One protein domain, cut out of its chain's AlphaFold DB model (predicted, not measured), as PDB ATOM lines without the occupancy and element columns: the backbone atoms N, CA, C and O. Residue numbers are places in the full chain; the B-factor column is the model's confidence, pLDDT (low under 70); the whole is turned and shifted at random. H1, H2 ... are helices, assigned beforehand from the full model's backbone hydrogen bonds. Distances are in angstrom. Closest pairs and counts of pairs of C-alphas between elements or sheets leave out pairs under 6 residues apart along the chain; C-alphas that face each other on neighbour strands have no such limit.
ATOM      1  N   CYS A 496    -130.771  53.252-116.976       93.69
ATOM      2  CA  CYS A 496    -131.290  54.620-117.036       93.69
ATOM      3  C   CYS A 496    -132.289  54.898-115.898       93.69
ATOM      4  O   CYS A 496    -132.201  55.922-115.211       93.69
ATOM      5  N   ILE A 497    -133.204  53.955-115.650       94.38
ATOM      6  CA  ILE A 497    -134.197  54.051-114.573       94.38
ATOM      7  C   ILE A 497    -133.528  53.994-113.191       94.38
ATOM      8  O   ILE A 497    -133.917  54.752-112.303       94.38
ATOM      9  N   TYR A 498    -132.482  53.180-113.012       94.56
ATOM     10  CA  TYR A 498    -131.741  53.071-111.753       94.56
ATOM     11  C   TYR A 498    -131.028  54.379-111.389       94.56
ATOM     12  O   TYR A 498    -131.229  54.896-110.289       94.56
ATOM     13  N   VAL A 499    -130.282  54.980-112.328       94.25
ATOM     14  CA  VAL A 499    -129.662  56.306-112.128       94.25
ATOM     15  C   VAL A 499    -130.727  57.366-111.834       94.25
ATOM     16  O   VAL A 499    -130.565  58.151-110.901       94.25
ATOM     17  N   SER A 500    -131.849  57.359-112.563       94.06
ATOM     18  CA  SER A 500    -132.961  58.295-112.336       94.06
ATOM     19  C   SER A 500    -133.556  58.173-110.928       94.06
ATOM     20  O   SER A 500    -133.750  59.183-110.250       94.06
ATOM     21  N   ALA A 501    -133.806  56.946-110.463       95.12
ATOM     22  CA  ALA A 501    -134.366  56.677-109.142       95.12
ATOM     23  C   ALA A 501    -133.406  57.079-108.011       95.12
ATOM     24  O   ALA A 501    -133.830  57.732-107.056       95.12
ATOM     25  N   VAL A 502    -132.114  56.754-108.132       94.44
ATOM     26  CA  VAL A 502    -131.086  57.149-107.153       94.44
ATOM     27  C   VAL A 502    -130.974  58.674-107.078       94.44
ATOM     28  O   VAL A 502    -131.064  59.239-105.985       94.44
ATOM     29  N   THR A 503    -130.872  59.360-108.222       93.50
ATOM     30  CA  THR A 503    -130.820  60.830-108.283       93.50
ATOM     31  C   THR A 503    -132.049  61.478-107.637       93.50
ATOM     32  O   THR A 503    -131.900  62.428-106.865       93.50
ATOM     33  N   GLU A 504    -133.258  60.962-107.884       94.94
ATOM     34  CA  GLU A 504    -134.494  61.508-107.305       94.94
ATOM     35  C   GLU A 504    -134.615  61.251-105.793       94.94
ATOM     36  O   GLU A 504    -135.026  62.151-105.057       94.94
ATOM     37  N   VAL A 505    -134.201  60.081-105.286       95.19
ATOM     38  CA  VAL A 505    -134.166  59.827-103.833       95.19
ATOM     39  C   VAL A 505    -133.192  60.782-103.139       95.19
ATOM     40  O   VAL A 505    -133.559  61.414-102.146       95.19
ATOM     41  N   VAL A 506    -131.985  60.967-103.687       94.00
ATOM     42  CA  VAL A 506    -130.997  61.919-103.149       94.00
ATOM     43  C   VAL A 506    -131.542  63.353-103.196       94.00
ATOM     44  O   VAL A 506    -131.433  64.089-102.210       94.00
ATOM     45  N   ARG A 507    -132.200  63.749-104.298       94.69
ATOM     46  CA  ARG A 507    -132.868  65.055-104.436       94.69
ATOM     47  C   ARG A 507    -133.925  65.271-103.348       94.69
ATOM     48  O   ARG A 507    -133.938  66.326-102.710       94.69
ATOM     49  N   ARG A 508    -134.786  64.279-103.112       94.62
ATOM     50  CA  ARG A 508    -135.849  64.327-102.097       94.62
ATOM     51  C   ARG A 508    -135.299  64.407-100.678       94.62
ATOM     52  O   ARG A 508    -135.692  65.311 -99.945       94.62
ATOM     53  N   ARG A 509    -134.335  63.554-100.316       93.38
ATOM     54  CA  ARG A 509    -133.737  63.535 -98.966       93.38
ATOM     55  C   ARG A 509    -132.964  64.814 -98.642       93.38
ATOM     56  O   ARG A 509    -133.027  65.280 -97.505       93.38
ATOM     57  N   MET A 510    -132.306  65.443 -99.623       91.06
ATOM     58  CA  MET A 510    -131.736  66.790 -99.448       91.06
ATOM     59  C   MET A 510    -132.808  67.839 -99.125       91.06
ATOM     60  O   MET A 510    -132.602  68.674 -98.246       91.06
ATOM     61  N   PHE A 511    -133.940  67.813 -99.834       92.94
ATOM     62  CA  PHE A 511    -135.020  68.773 -99.614       92.94
ATOM     63  C   PHE A 511    -135.717  68.549 -98.265       92.94
ATOM     64  O   PHE A 511    -135.842  69.497 -97.491       92.94
ATOM     65  N   SER A 512    -136.132  67.315 -97.955       93.50
ATOM     66  CA  SER A 512    -136.874  67.010 -96.725       93.50
ATOM     67  C   SER A 512    -136.039  67.267 -95.471       93.50
ATOM     68  O   SER A 512    -136.537  67.894 -94.539       93.50
ATOM     69  N   SER A 513    -134.755  66.890 -95.458       91.38
ATOM     70  CA  SER A 513    -133.865  67.158 -94.317       91.38
ATOM     71  C   SER A 513    -133.620  68.655 -94.082       91.38
ATOM     72  O   SER A 513    -133.679  69.106 -92.937       91.38
ATOM     73  N   ALA A 514    -133.406  69.444 -95.141       90.31
ATOM     74  CA  ALA A 514    -133.229  70.892 -95.025       90.31
ATOM     75  C   ALA A 514    -134.524  71.599 -94.582       90.31
ATOM     76  O   ALA A 514    -134.490  72.420 -93.663       90.31
ATOM     77  N   PHE A 515    -135.663  71.238 -95.185       92.25
ATOM     78  CA  PHE A 515    -136.978  71.790 -94.855       92.25
ATOM     79  C   PHE A 515    -137.397  71.460 -93.417       92.25
ATOM     80  O   PHE A 515    -137.743  72.368 -92.663       92.25
ATOM     81  N   LEU A 516    -137.338  70.184 -93.013       92.81
ATOM     82  CA  LEU A 516    -137.753  69.754 -91.672       92.81
ATOM     83  C   LEU A 516    -136.874  70.378 -90.587       92.81
ATOM     84  O   LEU A 516    -137.400  70.776 -89.548       92.81
ATOM     85  N   ARG A 517    -135.563  70.529 -90.833       90.56
ATOM     86  CA  ARG A 517    -134.670  71.240 -89.911       90.56
ATOM     87  C   ARG A 517    -135.090  72.702 -89.749       90.56
ATOM     88  O   ARG A 517    -135.333  73.130 -88.626       90.56
ATOM     89  N   TRP A 518    -135.214  73.445 -90.848       92.50
ATOM     90  CA  TRP A 518    -135.595  74.862 -90.814       92.50
ATOM     91  C   TRP A 518    -136.965  75.090 -90.174       92.50
ATOM     92  O   TRP A 518    -137.101  75.957 -89.313       92.50
ATOM     93  N   ALA A 519    -137.967  74.289 -90.540       91.81
ATOM     94  CA  ALA A 519    -139.313  74.426 -90.002       91.81
ATOM     95  C   ALA A 519    -139.387  74.057 -88.507       91.81
ATOM     96  O   ALA A 519    -140.138  74.685 -87.767       91.81
ATOM     97  N   SER A 520    -138.572  73.100 -88.042       91.75
ATOM     98  CA  SER A 520    -138.448  72.780 -86.610       91.75
ATOM     99  C   SER A 520    -137.722  73.886 -85.837       91.75
ATOM    100  O   SER A 520    -138.209  74.319 -84.794       91.75
ATOM    101  N   ASP A 521    -136.600  74.394 -86.364       89.88
ATOM    102  CA  ASP A 521    -135.852  75.515 -85.776       89.88
ATOM    103  C   ASP A 521    -136.737  76.775 -85.669       89.88
ATOM    104  O   ASP A 521    -136.679  77.492 -84.668       89.88
ATOM    105  N   LEU A 522    -137.577  77.039 -86.677       89.69
ATOM    106  CA  LEU A 522    -138.543  78.140 -86.688       89.69
ATOM    107  C   LEU A 522    -139.677  77.917 -85.676       89.69
ATOM    108  O   LEU A 522    -139.972  78.822 -84.893       89.69
ATOM    109  N   ALA A 523    -140.274  76.722 -85.647       92.75
ATOM    110  CA  ALA A 523    -141.362  76.399 -84.725       92.75
ATOM    111  C   ALA A 523    -140.938  76.529 -83.257       92.75
ATOM    112  O   ALA A 523    -141.654  77.139 -82.464       92.75
ATOM    113  N   CYS A 524    -139.738  76.057 -82.903       92.12
ATOM    114  CA  CYS A 524    -139.182  76.214 -81.557       92.12
ATOM    115  C   CYS A 524    -139.008  77.690 -81.149       92.12
ATOM    116  O   CYS A 524    -139.318  78.049 -80.012       92.12
ATOM    117  N   ARG A 525    -138.561  78.562 -82.065       89.44
ATOM    118  CA  ARG A 525    -138.422  80.011 -81.805       89.44
ATOM    119  C   ARG A 525    -139.777  80.688 -81.627       89.44
ATOM    120  O   ARG A 525    -139.951  81.462 -80.688       89.44
ATOM    121  N   LEU A 526    -140.739  80.392 -82.502       91.81
ATOM    122  CA  LEU A 526    -142.087  80.956 -82.418       91.81
ATOM    123  C   LEU A 526    -142.833  80.456 -81.177       91.81
ATOM    124  O   LEU A 526    -143.527  81.245 -80.544       91.81
ATOM    125  N   MET A 527    -142.633  79.198 -80.775       93.94
ATOM    126  CA  MET A 527    -143.160  78.652 -79.523       93.94
ATOM    127  C   MET A 527    -142.596  79.378 -78.295       93.94
ATOM    128  O   MET A 527    -143.356  79.693 -77.385       93.94
ATOM    129  N   ALA A 528    -141.294  79.691 -78.268       93.12
ATOM    130  CA  ALA A 528    -140.701  80.474 -77.181       93.12
ATOM    131  C   ALA A 528    -141.299  81.892 -77.107       93.12
ATOM    132  O   ALA A 528    -141.807  82.289 -76.063       93.12
ATOM    133  N   ILE A 529    -141.340  82.613 -78.235       93.31
ATOM    134  CA  ILE A 529    -141.904  83.975 -78.311       93.31
ATOM    135  C   ILE A 529    -143.398  83.991 -77.940       93.31
ATOM    136  O   ILE A 529    -143.858  84.911 -77.260       93.31
ATOM    137  N   HIS A 530    -144.160  82.978 -78.366       94.25
ATOM    138  CA  HIS A 530    -145.575  82.821 -78.019       94.25
ATOM    139  C   HIS A 530    -145.757  82.566 -76.521       94.25
ATOM    140  O   HIS A 530    -146.541  83.272 -75.895       94.25
ATOM    141  N   ASN A 531    -144.989  81.643 -75.934       94.88
ATOM    142  CA  ASN A 531    -145.037  81.347 -74.501       94.88
ATOM    143  C   ASN A 531    -144.645  82.559 -73.638       94.88
ATOM    144  O   ASN A 531    -145.329  82.833 -72.654       94.88
ATOM    145  N   ASP A 532    -143.608  83.312 -74.015       94.88
ATOM    146  CA  ASP A 532    -143.182  84.518 -73.289       94.88
ATOM    147  C   ASP A 532    -144.257  85.619 -73.335       94.88
ATOM    148  O   ASP A 532    -144.533  86.277 -72.331       94.88
ATOM    149  N   GLU A 533    -144.915  85.817 -74.483       94.69
ATOM    150  CA  GLU A 533    -146.028  86.766 -74.603       94.69
ATOM    151  C   GLU A 533    -147.275  86.298 -73.836       94.69
ATOM    152  O   GLU A 533    -147.920  87.101 -73.157       94.69
ATOM    153  N   VAL A 534    -147.594  85.002 -73.895       94.81
ATOM    154  CA  VAL A 534    -148.680  84.376 -73.129       94.81
ATOM    155  C   VAL A 534    -148.448  84.550 -71.626       94.81
ATOM    156  O   VAL A 534    -149.358  85.006 -70.934       94.81
ATOM    157  N   ALA A 535    -147.238  84.273 -71.134       94.75
ATOM    158  CA  ALA A 535    -146.874  84.446 -69.731       94.75
ATOM    159  C   ALA A 535    -147.010  85.912 -69.293       94.75
ATOM    160  O   ALA A 535    -147.729  86.196 -68.339       94.75
ATOM    161  N   ARG A 536    -146.440  86.868 -70.045       95.00
ATOM    162  CA  ARG A 536    -146.554  88.306 -69.725       95.00
ATOM    163  C   ARG A 536    -148.004  88.797 -69.674       95.00
ATOM    164  O   ARG A 536    -148.335  89.617 -68.816       95.00
ATOM    165  N   ARG A 537    -148.878  88.304 -70.564       94.88
ATOM    166  CA  ARG A 537    -150.313  88.632 -70.528       94.88
ATOM    167  C   ARG A 537    -151.036  87.972 -69.361       94.88
ATOM    168  O   ARG A 537    -151.882  88.626 -68.761       94.88
ATOM    169  N   GLN A 538    -150.703  86.732 -69.006       93.31
ATOM    170  CA  GLN A 538    -151.278  86.042 -67.845       93.31
ATOM    171  C   GLN A 538    -150.858  86.708 -66.526       93.31
ATOM    172  O   GLN A 538    -151.723  87.011 -65.704       93.31
ATOM    173  N   ASP A 539    -149.573  87.036 -66.370       92.81
ATOM    174  CA  ASP A 539    -149.037  87.770 -65.220       92.81
ATOM    175  C   ASP A 539    -149.748  89.121 -65.051       92.81
ATOM    176  O   ASP A 539    -150.282  89.413 -63.978       92.81
ATOM    177  N   PHE A 540    -149.831  89.929 -66.119       92.00
ATOM    178  CA  PHE A 540    -150.535  91.213 -66.061       92.00
ATOM    179  C   PHE A 540    -152.042  91.049 -65.821       92.00
ATOM    180  O   PHE A 540    -152.614  91.796 -65.026       92.00
ATOM    181  N   SER A 541    -152.687  90.061 -66.450       90.19
ATOM    182  CA  SER A 541    -154.110  89.772 -66.226       90.19
ATOM    183  C   SER A 541    -154.375  89.457 -64.756       90.19
ATOM    184  O   SER A 541    -155.281  90.043 -64.179       90.19
ATOM    185  N   SER A 542    -153.529  88.647 -64.107       89.81
ATOM    186  CA  SER A 542    -153.669  88.317 -62.678       89.81
ATOM    187  C   SER A 542    -153.546  89.528 -61.736       89.81
ATOM    188  O   SER A 542    -154.078  89.508 -60.626       89.81
ATOM    189  N   LEU A 543    -152.879  90.602 -62.181       87.81
ATOM    190  CA  LEU A 543    -152.753  91.872 -61.458       87.81
ATOM    191  C   LEU A 543    -153.928  92.832 -61.734       87.81
ATOM    192  O   LEU A 543    -154.247  93.682 -60.901       87.81
ATOM    193  N   PHE A 544    -154.533  92.739 -62.921       87.88
ATOM    194  CA  PHE A 544    -155.523  93.692 -63.436       87.88
ATOM    195  C   PHE A 544    -156.973  93.181 -63.347       87.88
ATOM    196  O   PHE A 544    -157.916  93.979 -63.356       87.88
ATOM    197  N   GLU A 545    -157.164  91.867 -63.220       81.81
ATOM    198  CA  GLU A 545    -158.453  91.212 -63.021       81.81
ATOM    199  C   GLU A 545    -159.158  91.742 -61.759       81.81
ATOM    200  O   GLU A 545    -158.560  91.937 -60.701       81.81
ATOM    201  N   GLY A 546    -160.449  92.059 -61.887       80.62
ATOM    202  CA  GLY A 546    -161.240  92.675 -60.816       80.62
ATOM    203  C   GLY A 546    -160.888  94.135 -60.483       80.62
ATOM    204  O   GLY A 546    -161.635  94.777 -59.740       80.62
ATOM    205  N   HIS A 547    -159.811  94.710 -61.032       88.06
ATOM    206  CA  HIS A 547    -159.461  96.109 -60.789       88.06
ATOM    207  C   HIS A 547    -160.388  97.060 -61.564       88.06
ATOM    208  O   HIS A 547    -160.692  96.837 -62.736       88.06
ATOM    209  N   SER A 562    -152.064  80.498 -81.300       88.56
ATOM    210  CA  SER A 562    -150.959  79.578 -81.578       88.56
ATOM    211  C   SER A 562    -150.764  79.407 -83.091       88.56
ATOM    212  O   SER A 562    -151.466  78.613 -83.721       88.56
ATOM    213  N   TYR A 563    -149.812  80.133 -83.677       91.50
ATOM    214  CA  TYR A 563    -149.485  80.059 -85.105       91.50
ATOM    215  C   TYR A 563    -148.033  79.620 -85.323       91.50
ATOM    216  O   TYR A 563    -147.120  80.187 -84.732       91.50
ATOM    217  N   ALA A 564    -147.832  78.608 -86.174       87.81
ATOM    218  CA  ALA A 564    -146.521  78.055 -86.542       87.81
ATOM    219  C   ALA A 564    -145.605  77.643 -85.360       87.81
ATOM    220  O   ALA A 564    -144.397  77.531 -85.530       87.81
ATOM    221  N   ILE A 565    -146.173  77.360 -84.178       90.44
ATOM    222  CA  ILE A 565    -145.441  76.894 -82.980       90.44
ATOM    223  C   ILE A 565    -145.214  75.369 -82.937       90.44
ATOM    224  O   ILE A 565    -144.638  74.856 -81.983       90.44
ATOM    225  N   GLN A 566    -145.697  74.629 -83.940       91.75
ATOM    226  CA  GLN A 566    -145.556  73.174 -84.051       91.75
ATOM    227  C   GLN A 566    -144.684  72.836 -85.264       91.75
ATOM    228  O   GLN A 566    -144.875  73.404 -86.340       91.75
ATOM    229  N   ALA A 567    -143.735  71.914 -85.096       90.94
ATOM    230  CA  ALA A 567    -142.917  71.423 -86.201       90.94
ATOM    231  C   ALA A 567    -143.766  70.575 -87.177       90.94
ATOM    232  O   ALA A 567    -144.677  69.875 -86.725       90.94
ATOM    233  N   PRO A 568    -143.483  70.588 -88.496       91.38
ATOM    234  CA  PRO A 568    -144.194  69.744 -89.453       91.38
ATOM    235  C   PRO A 568    -144.020  68.247 -89.173       91.38
ATOM    236  O   PRO A 568    -142.991  67.804 -88.663       91.38
ATOM    237  N   SER A 569    -145.000  67.449 -89.597       92.00
ATOM    238  CA  SER A 569    -144.878  65.990 -89.637       92.00
ATOM    239  C   SER A 569    -143.706  65.557 -90.523       92.00
ATOM    240  O   SER A 569    -143.533  66.076 -91.627       92.00
ATOM    241  N   VAL A 570    -142.937  64.563 -90.072       91.81
ATOM    242  CA  VAL A 570    -141.843  63.978 -90.858       91.81
ATOM    243  C   VAL A 570    -142.403  63.284 -92.102       91.81
ATOM    244  O   VAL A 570    -143.314  62.465 -92.004       91.81
ATOM    245  N   PHE A 571    -141.824  63.586 -93.262       92.44
ATOM    246  CA  PHE A 571    -142.110  62.946 -94.548       92.44
ATOM    247  C   PHE A 571    -140.812  62.432 -95.185       92.44
ATOM    248  O   PHE A 571    -139.714  62.766 -94.735       92.44
ATOM    249  N   ASP A 572    -140.934  61.595 -96.219       92.56
ATOM    250  CA  ASP A 572    -139.820  60.927 -96.912       92.56
ATOM    251  C   ASP A 572    -138.922  60.048 -96.008       92.56
ATOM    252  O   ASP A 572    -137.821  59.654 -96.391       92.56
ATOM    253  N   SER A 573    -139.424  59.670 -94.828       87.50
ATOM    254  CA  SER A 573    -138.768  58.779 -93.859       87.50
ATOM    255  C   SER A 573    -138.651  57.323 -94.319       87.50
ATOM    256  O   SER A 573    -137.810  56.598 -93.799       87.50
ATOM    257  N   SER A 574    -139.464  56.898 -95.290       89.19
ATOM    258  CA  SER A 574    -139.410  55.571 -95.916       89.19
ATOM    259  C   SER A 574    -138.520  55.507 -97.165       89.19
ATOM    260  O   SER A 574    -138.480  54.471 -97.829       89.19
ATOM    261  N   LEU A 575    -137.822  56.593 -97.522       91.88
ATOM    262  CA  LEU A 575    -136.863  56.564 -98.626       91.88
ATOM    263  C   LEU A 575    -135.554  55.862 -98.207       91.88
ATOM    264  O   LEU A 575    -135.083  56.101 -97.090       91.88
ATOM    265  N   PRO A 576    -134.918  55.072 -99.098       90.69
ATOM    266  CA  PRO A 576    -133.621  54.443 -98.841       90.69
ATOM    267  C   PRO A 576    -132.528  55.426 -98.408       90.69
ATOM    268  O   PRO A 576    -132.593  56.620 -98.706       90.69
ATOM    269  N   ALA A 577    -131.480  54.925 -97.753       89.75
ATOM    270  CA  ALA A 577    -130.489  55.745 -97.048       89.75
ATOM    271  C   ALA A 577    -129.543  56.599 -97.934       89.75
ATOM    272  O   ALA A 577    -128.679  57.286 -97.390       89.75
ATOM    273  N   LEU A 578    -129.771  56.628 -99.253       92.12
ATOM    274  CA  LEU A 578    -128.938  57.224-100.307       92.12
ATOM    275  C   LEU A 578    -128.586  58.712-100.100       92.12
ATOM    276  O   LEU A 578    -129.471  59.538 -99.829       92.12
ATOM    277  N   ASP A 579    -127.319  59.071-100.313       90.81
ATOM    278  CA  ASP A 579    -126.787  60.438-100.286       90.81
ATOM    279  C   ASP A 579    -125.980  60.813-101.562       90.81
ATOM    280  O   ASP A 579    -126.071  60.175-102.612       90.81
ATOM    281  N   LYS A 580    -125.220  61.919-101.522       89.31
ATOM    282  CA  LYS A 580    -124.406  62.370-102.669       89.31
ATOM    283  C   LYS A 580    -123.202  61.470-102.975       89.31
ATOM    284  O   LYS A 580    -122.692  61.539-104.090       89.31
ATOM    285  N   GLN A 581    -122.728  60.689-102.012       89.62
ATOM    286  CA  GLN A 581    -121.613  59.757-102.158       89.62
ATOM    287  C   GLN A 581    -122.069  58.513-102.921       89.62
ATOM    288  O   GLN A 581    -121.376  58.132-103.861       89.62
ATOM    289  N   ASP A 582    -123.264  57.975-102.637       89.94
ATOM    290  CA  ASP A 582    -123.868  56.896-103.440       89.94
ATOM    291  C   ASP A 582    -123.985  57.300-104.928       89.94
ATOM    292  O   ASP A 582    -123.674  56.523-105.830       89.94
ATOM    293  N   LEU A 583    -124.372  58.554-105.211       88.56
ATOM    294  CA  LEU A 583    -124.455  59.062-106.588       88.56
ATOM    295  C   LEU A 583    -123.069  59.254-107.237       88.56
ATOM    296  O   LEU A 583    -122.906  59.014-108.435       88.56
ATOM    297  N   GLN A 584    -122.056  59.658-106.462       88.62
ATOM    298  CA  GLN A 584    -120.665  59.721-106.934       88.62
ATOM    299  C   GLN A 584    -120.083  58.325-107.187       88.62
ATOM    300  O   GLN A 584    -119.331  58.150-108.144       88.62
ATOM    301  N   GLU A 585    -120.441  57.329-106.380       88.00
ATOM    302  CA  GLU A 585    -120.091  55.931-106.610       88.00
ATOM    303  C   GLU A 585    -120.739  55.412-107.897       88.00
ATOM    304  O   GLU A 585    -120.021  54.958-108.788       88.00
ATOM    305  N   LEU A 586    -122.053  55.597-108.067       89.31
ATOM    306  CA  LEU A 586    -122.775  55.186-109.277       89.31
ATOM    307  C   LEU A 586    -122.206  55.834-110.553       89.31
ATOM    308  O   LEU A 586    -122.096  55.169-111.585       89.31
ATOM    309  N   SER A 587    -121.744  57.089-110.474       88.69
ATOM    310  CA  SER A 587    -121.094  57.782-111.601       88.69
ATOM    311  C   SER A 587    -119.783  57.140-112.082       88.69
ATOM    312  O   SER A 587    -119.369  57.386-113.212       88.69
ATOM    313  N   ARG A 588    -119.132  56.288-111.272       89.31
ATOM    314  CA  ARG A 588    -117.943  55.518-111.691       89.31
ATOM    315  C   ARG A 588    -118.303  54.366-112.625       89.31
ATOM    316  O   ARG A 588    -117.493  54.010-113.477       89.31
ATOM    317  N   TYR A 589    -119.499  53.803-112.458       87.25
ATOM    318  CA  TYR A 589    -120.018  52.691-113.254       87.25
ATOM    319  C   TYR A 589    -120.807  53.184-114.476       87.25
ATOM    320  O   TYR A 589    -120.741  52.572-115.538       87.25
ATOM    321  N   LEU A 590    -121.527  54.307-114.350       89.06
ATOM    322  CA  LEU A 590    -122.417  54.848-115.388       89.06
ATOM    323  C   LEU A 590    -122.197  56.353-115.676       89.06
ATOM    324  O   LEU A 590    -123.168  57.118-115.667       89.06
ATOM    325  N   PRO A 591    -120.962  56.806-115.977       87.06
ATOM    326  CA  PRO A 591    -120.637  58.232-116.104       87.06
ATOM    327  C   PRO A 591    -121.522  58.962-117.122       87.06
ATOM    328  O   PRO A 591    -122.085  60.010-116.813       87.06
ATOM    329  N   GLU A 592    -121.731  58.373-118.303       88.38
ATOM    330  CA  GLU A 592    -122.576  58.958-119.350       88.38
ATOM    331  C   GLU A 592    -124.043  59.145-118.939       88.38
ATOM    332  O   GLU A 592    -124.694  60.071-119.418       88.38
ATOM    333  N   LEU A 593    -124.598  58.252-118.113       87.25
ATOM    334  CA  LEU A 593    -125.991  58.360-117.672       87.25
ATOM    335  C   LEU A 593    -126.118  59.349-116.513       87.25
ATOM    336  O   LEU A 593    -127.074  60.116-116.490       87.25
ATOM    337  N   THR A 594    -125.147  59.398-115.598       85.12
ATOM    338  CA  THR A 594    -125.142  60.395-114.515       85.12
ATOM    339  C   THR A 594    -124.890  61.819-115.032       85.12
ATOM    340  O   THR A 594    -125.432  62.765-114.466       85.12
ATOM    341  N   GLU A 595    -124.153  61.996-116.135       88.62
ATOM    342  CA  GLU A 595    -124.044  63.294-116.823       88.62
ATOM    343  C   GLU A 595    -125.366  63.699-117.504       88.62
ATOM    344  O   GLU A 595    -125.794  64.848-117.391       88.62
ATOM    345  N   LYS A 596    -126.052  62.751-118.164       88.38
ATOM    346  CA  LYS A 596    -127.359  62.976-118.817       88.38
ATOM    347  C   LYS A 596    -128.509  63.174-117.813       88.38
ATOM    348  O   LYS A 596    -129.512  63.792-118.167       88.38
ATOM    349  N   ILE A 597    -128.370  62.680-116.579       88.75
ATOM    350  CA  ILE A 597    -129.369  62.751-115.499       88.75
ATOM    351  C   ILE A 597    -128.756  63.484-114.280       88.75
ATOM    352  O   ILE A 597    -128.515  62.875-113.232       88.75
ATOM    353  N   PRO A 598    -128.459  64.794-114.398       88.31
ATOM    354  CA  PRO A 598    -127.779  65.544-113.348       88.31
ATOM    355  C   PRO A 598    -128.696  65.804-112.146       88.31
ATOM    356  O   PRO A 598    -129.876  66.122-112.292       88.31
ATOM    357  N   LEU A 599    -128.125  65.750-110.940       87.81
ATOM    358  CA  LEU A 599    -128.821  66.080-109.695       87.81
ATOM    359  C   LEU A 599    -129.298  67.551-109.705       87.81
ATOM    360  O   LEU A 599    -128.450  68.448-109.762       87.81
ATOM    361  N   PRO A 600    -130.614  67.838-109.616       88.00
ATOM    362  CA  PRO A 600    -131.118  69.208-109.702       88.00
ATOM    363  C   PRO A 600    -130.554  70.123-108.609       88.00
ATOM    364  O   PRO A 600    -130.483  69.751-107.435       88.00
ATOM    365  N   ASN A 601    -130.177  71.348-108.985       83.75
ATOM    366  CA  ASN A 601    -129.570  72.298-108.057       83.75
ATOM    367  C   ASN A 601    -130.617  72.945-107.131       83.75
ATOM    368  O   ASN A 601    -131.200  73.978-107.453       83.75
ATOM    369  N   ILE A 602    -130.811  72.349-105.953       86.94
ATOM    370  CA  ILE A 602    -131.699  72.861-104.893       86.94
ATOM    371  C   ILE A 602    -130.995  73.874-103.959       86.94
ATOM    372  O   ILE A 602    -131.577  74.292-102.960       86.94
ATOM    373  N   ALA A 603    -129.739  74.260-104.230       82.44
ATOM    374  CA  ALA A 603    -128.917  75.006-103.272       82.44
ATOM    375  C   ALA A 603    -129.504  76.370-102.879       82.44
ATOM    376  O   ALA A 603    -129.381  76.751-101.724       82.44
ATOM    377  N   SER A 604    -130.196  77.068-103.785       82.62
ATOM    378  CA  SER A 604    -130.868  78.346-103.489       82.62
ATOM    379  C   SER A 604    -132.054  78.207-102.525       82.62
ATOM    380  O   SER A 604    -132.298  79.095-101.715       82.62
ATOM    381  N   VAL A 605    -132.778  77.086-102.577       84.12
ATOM    382  CA  VAL A 605    -133.888  76.795-101.651       84.12
ATOM    383  C   VAL A 605    -133.342  76.354-100.290       84.12
ATOM    384  O   VAL A 605    -133.874  76.738 -99.252       84.12
ATOM    385  N   ILE A 606    -132.244  75.590-100.287       85.19
ATOM    386  CA  ILE A 606    -131.542  75.183 -99.061       85.19
ATOM    387  C   ILE A 606    -130.885  76.396 -98.377       85.19
ATOM    388  O   ILE A 606    -130.954  76.501 -97.156       85.19
ATOM    389  N   ASP A 607    -130.305  77.327 -99.138       82.94
ATOM    390  CA  ASP A 607    -129.775  78.594 -98.621       82.94
ATOM    391  C   ASP A 607    -130.896  79.461 -98.033       82.94
ATOM    392  O   ASP A 607    -130.796  79.860 -96.881       82.94
ATOM    393  N   PHE A 608    -132.028  79.629 -98.730       84.00
ATOM    394  CA  PHE A 608    -133.206  80.331 -98.196       84.00
ATOM    395  C   PHE A 608    -133.664  79.796 -96.819       84.00
ATOM    396  O   PHE A 608    -133.997  80.583 -95.928       84.00
ATOM    397  N   PHE A 609    -133.632  78.473 -96.619       84.50
ATOM    398  CA  PHE A 609    -133.891  77.837 -95.320       84.50
ATOM    399  C   PHE A 609    -132.801  78.137 -94.266       84.50
ATOM    400  O   PHE A 609    -133.087  78.176 -93.068       84.50
ATOM    401  N   GLN A 610    -131.552  78.367 -94.675       73.19
ATOM    402  CA  GLN A 610    -130.423  78.640 -93.781       73.19
ATOM    403  C   GLN A 610    -130.293  80.127 -93.417       73.19
ATOM    404  O   GLN A 610    -130.257  80.439 -92.223       73.19
ATOM    405  N   THR A 611    -130.285  81.051 -94.388       68.38
ATOM    406  CA  THR A 611    -130.058  82.491 -94.145       68.38
ATOM    407  C   THR A 611    -131.054  83.038 -93.122       68.38
ATOM    408  O   THR A 611    -130.662  83.654 -92.131       68.38
ATOM    409  N   ARG A 612    -132.347  82.715 -93.292       62.53
ATOM    410  CA  ARG A 612    -133.430  83.156 -92.397       62.53
ATOM    411  C   ARG A 612    -133.316  82.628 -90.966       62.53
ATOM    412  O   ARG A 612    -133.745  83.314 -90.041       62.53
ATOM    413  N   SER A 613    -132.729  81.445 -90.768       57.69
ATOM    414  CA  SER A 613    -132.500  80.880 -89.430       57.69
ATOM    415  C   SER A 613    -131.333  81.583 -88.716       57.69
ATOM    416  O   SER A 613    -131.378  81.778 -87.499       57.69
ATOM    417  N   VAL A 614    -130.311  82.025 -89.460       55.22
ATOM    418  CA  VAL A 614    -129.123  82.701 -88.904       55.22
ATOM    419  C   VAL A 614    -129.384  84.181 -88.597       55.22
ATOM    420  O   VAL A 614    -129.043  84.626 -87.499       55.22
ATOM    421  N   GLU A 615    -130.050  84.926 -89.492       56.28
ATOM    422  CA  GLU A 615    -130.403  86.346 -89.274       56.28
ATOM    423  C   GLU A 615    -131.177  86.547 -87.956       56.28
ATOM    424  O   GLU A 615    -130.863  87.433 -87.161       56.28
ATOM    425  N   GLN A 616    -132.146  85.668 -87.672       53.44
ATOM    426  CA  GLN A 616    -132.921  85.697 -86.426       53.44
ATOM    427  C   GLN A 616    -132.126  85.280 -85.179       53.44
ATOM    428  O   GLN A 616    -132.584  85.515 -84.064       53.44
ATOM    429  N   GLN A 617    -130.972  84.623 -85.332       53.59
ATOM    430  CA  GLN A 617    -130.181  84.106 -84.211       53.59
ATOM    431  C   GLN A 617    -129.122  85.103 -83.728       53.59
ATOM    432  O   GLN A 617    -128.850  85.165 -82.532       53.59
TER     433      GLN A 617
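What this domain is: This is residues 496 to 547 and 562 to 617 of the 720 residues of an uncharacterized protein of Anopheles christyi (UniProt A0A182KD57). One very long straight helix, H1, makes the long axis, and the three short helices H2, H3 and H4 sit along its first part and middle, while residues 535 to 547, of which 535 to 544 belong to H1, stick out free at the far end. H2 is beside H1 near its start, the short H3 makes the turn near its first residues, and H4 packs beside its middle. The printed part has 108 residues, with four named helices in the order H1, H2, H3, H4 and no named strand, and the class is all helix. The whole is extended, with a radius of gyration of the C-alphas of 21.7 A and spans of 78 by 28 by 16 A.

How they stand to each other: Start with H1, residues 496 to 544, the hub, which touches three helices. H2, residues 580 to 589, touches residues 499 to 506 of H1 alone, at a shallow tilt of 3 degrees, opposite ways; look at the closest C-alphas, Val 506 and Lys 580, 6.6 A apart. H3, residues 591 to 596, only just touches H1, with 3 pairs of C-alphas within 8 A, the closest being Cys 496 and Leu 593 at 6.5 A. H4, residues 603 to 617, touches residues 511 to 522 of H1 alone, at a shallow tilt of 21 degrees, the same way; its closest C-alphas are Trp 518 and Phe 609, 5.7 A apart. H2 and H4 are apart. Each O i to N i+4 pair is within hydrogen-bond range in H1 and H3, but 4 of 6 are in H2 and 7 of 11 in H4.

Where its parts are: Find C-alpha 496 at (-131.290, 54.620, -117.036); from there H1 runs 70.6 A to C-alpha 544. H2 is 15.0 A long, H3 8.7 A, and H4 runs 21.2 A to C-alpha 617 at (-130.181, 84.106, -84.211).

The domain as a whole: Residues 548 to 561 are not printed, and C-alphas 547 and 562 are 27.9 A apart across the cut. Confidence is low in residues 611 to 617, under 70.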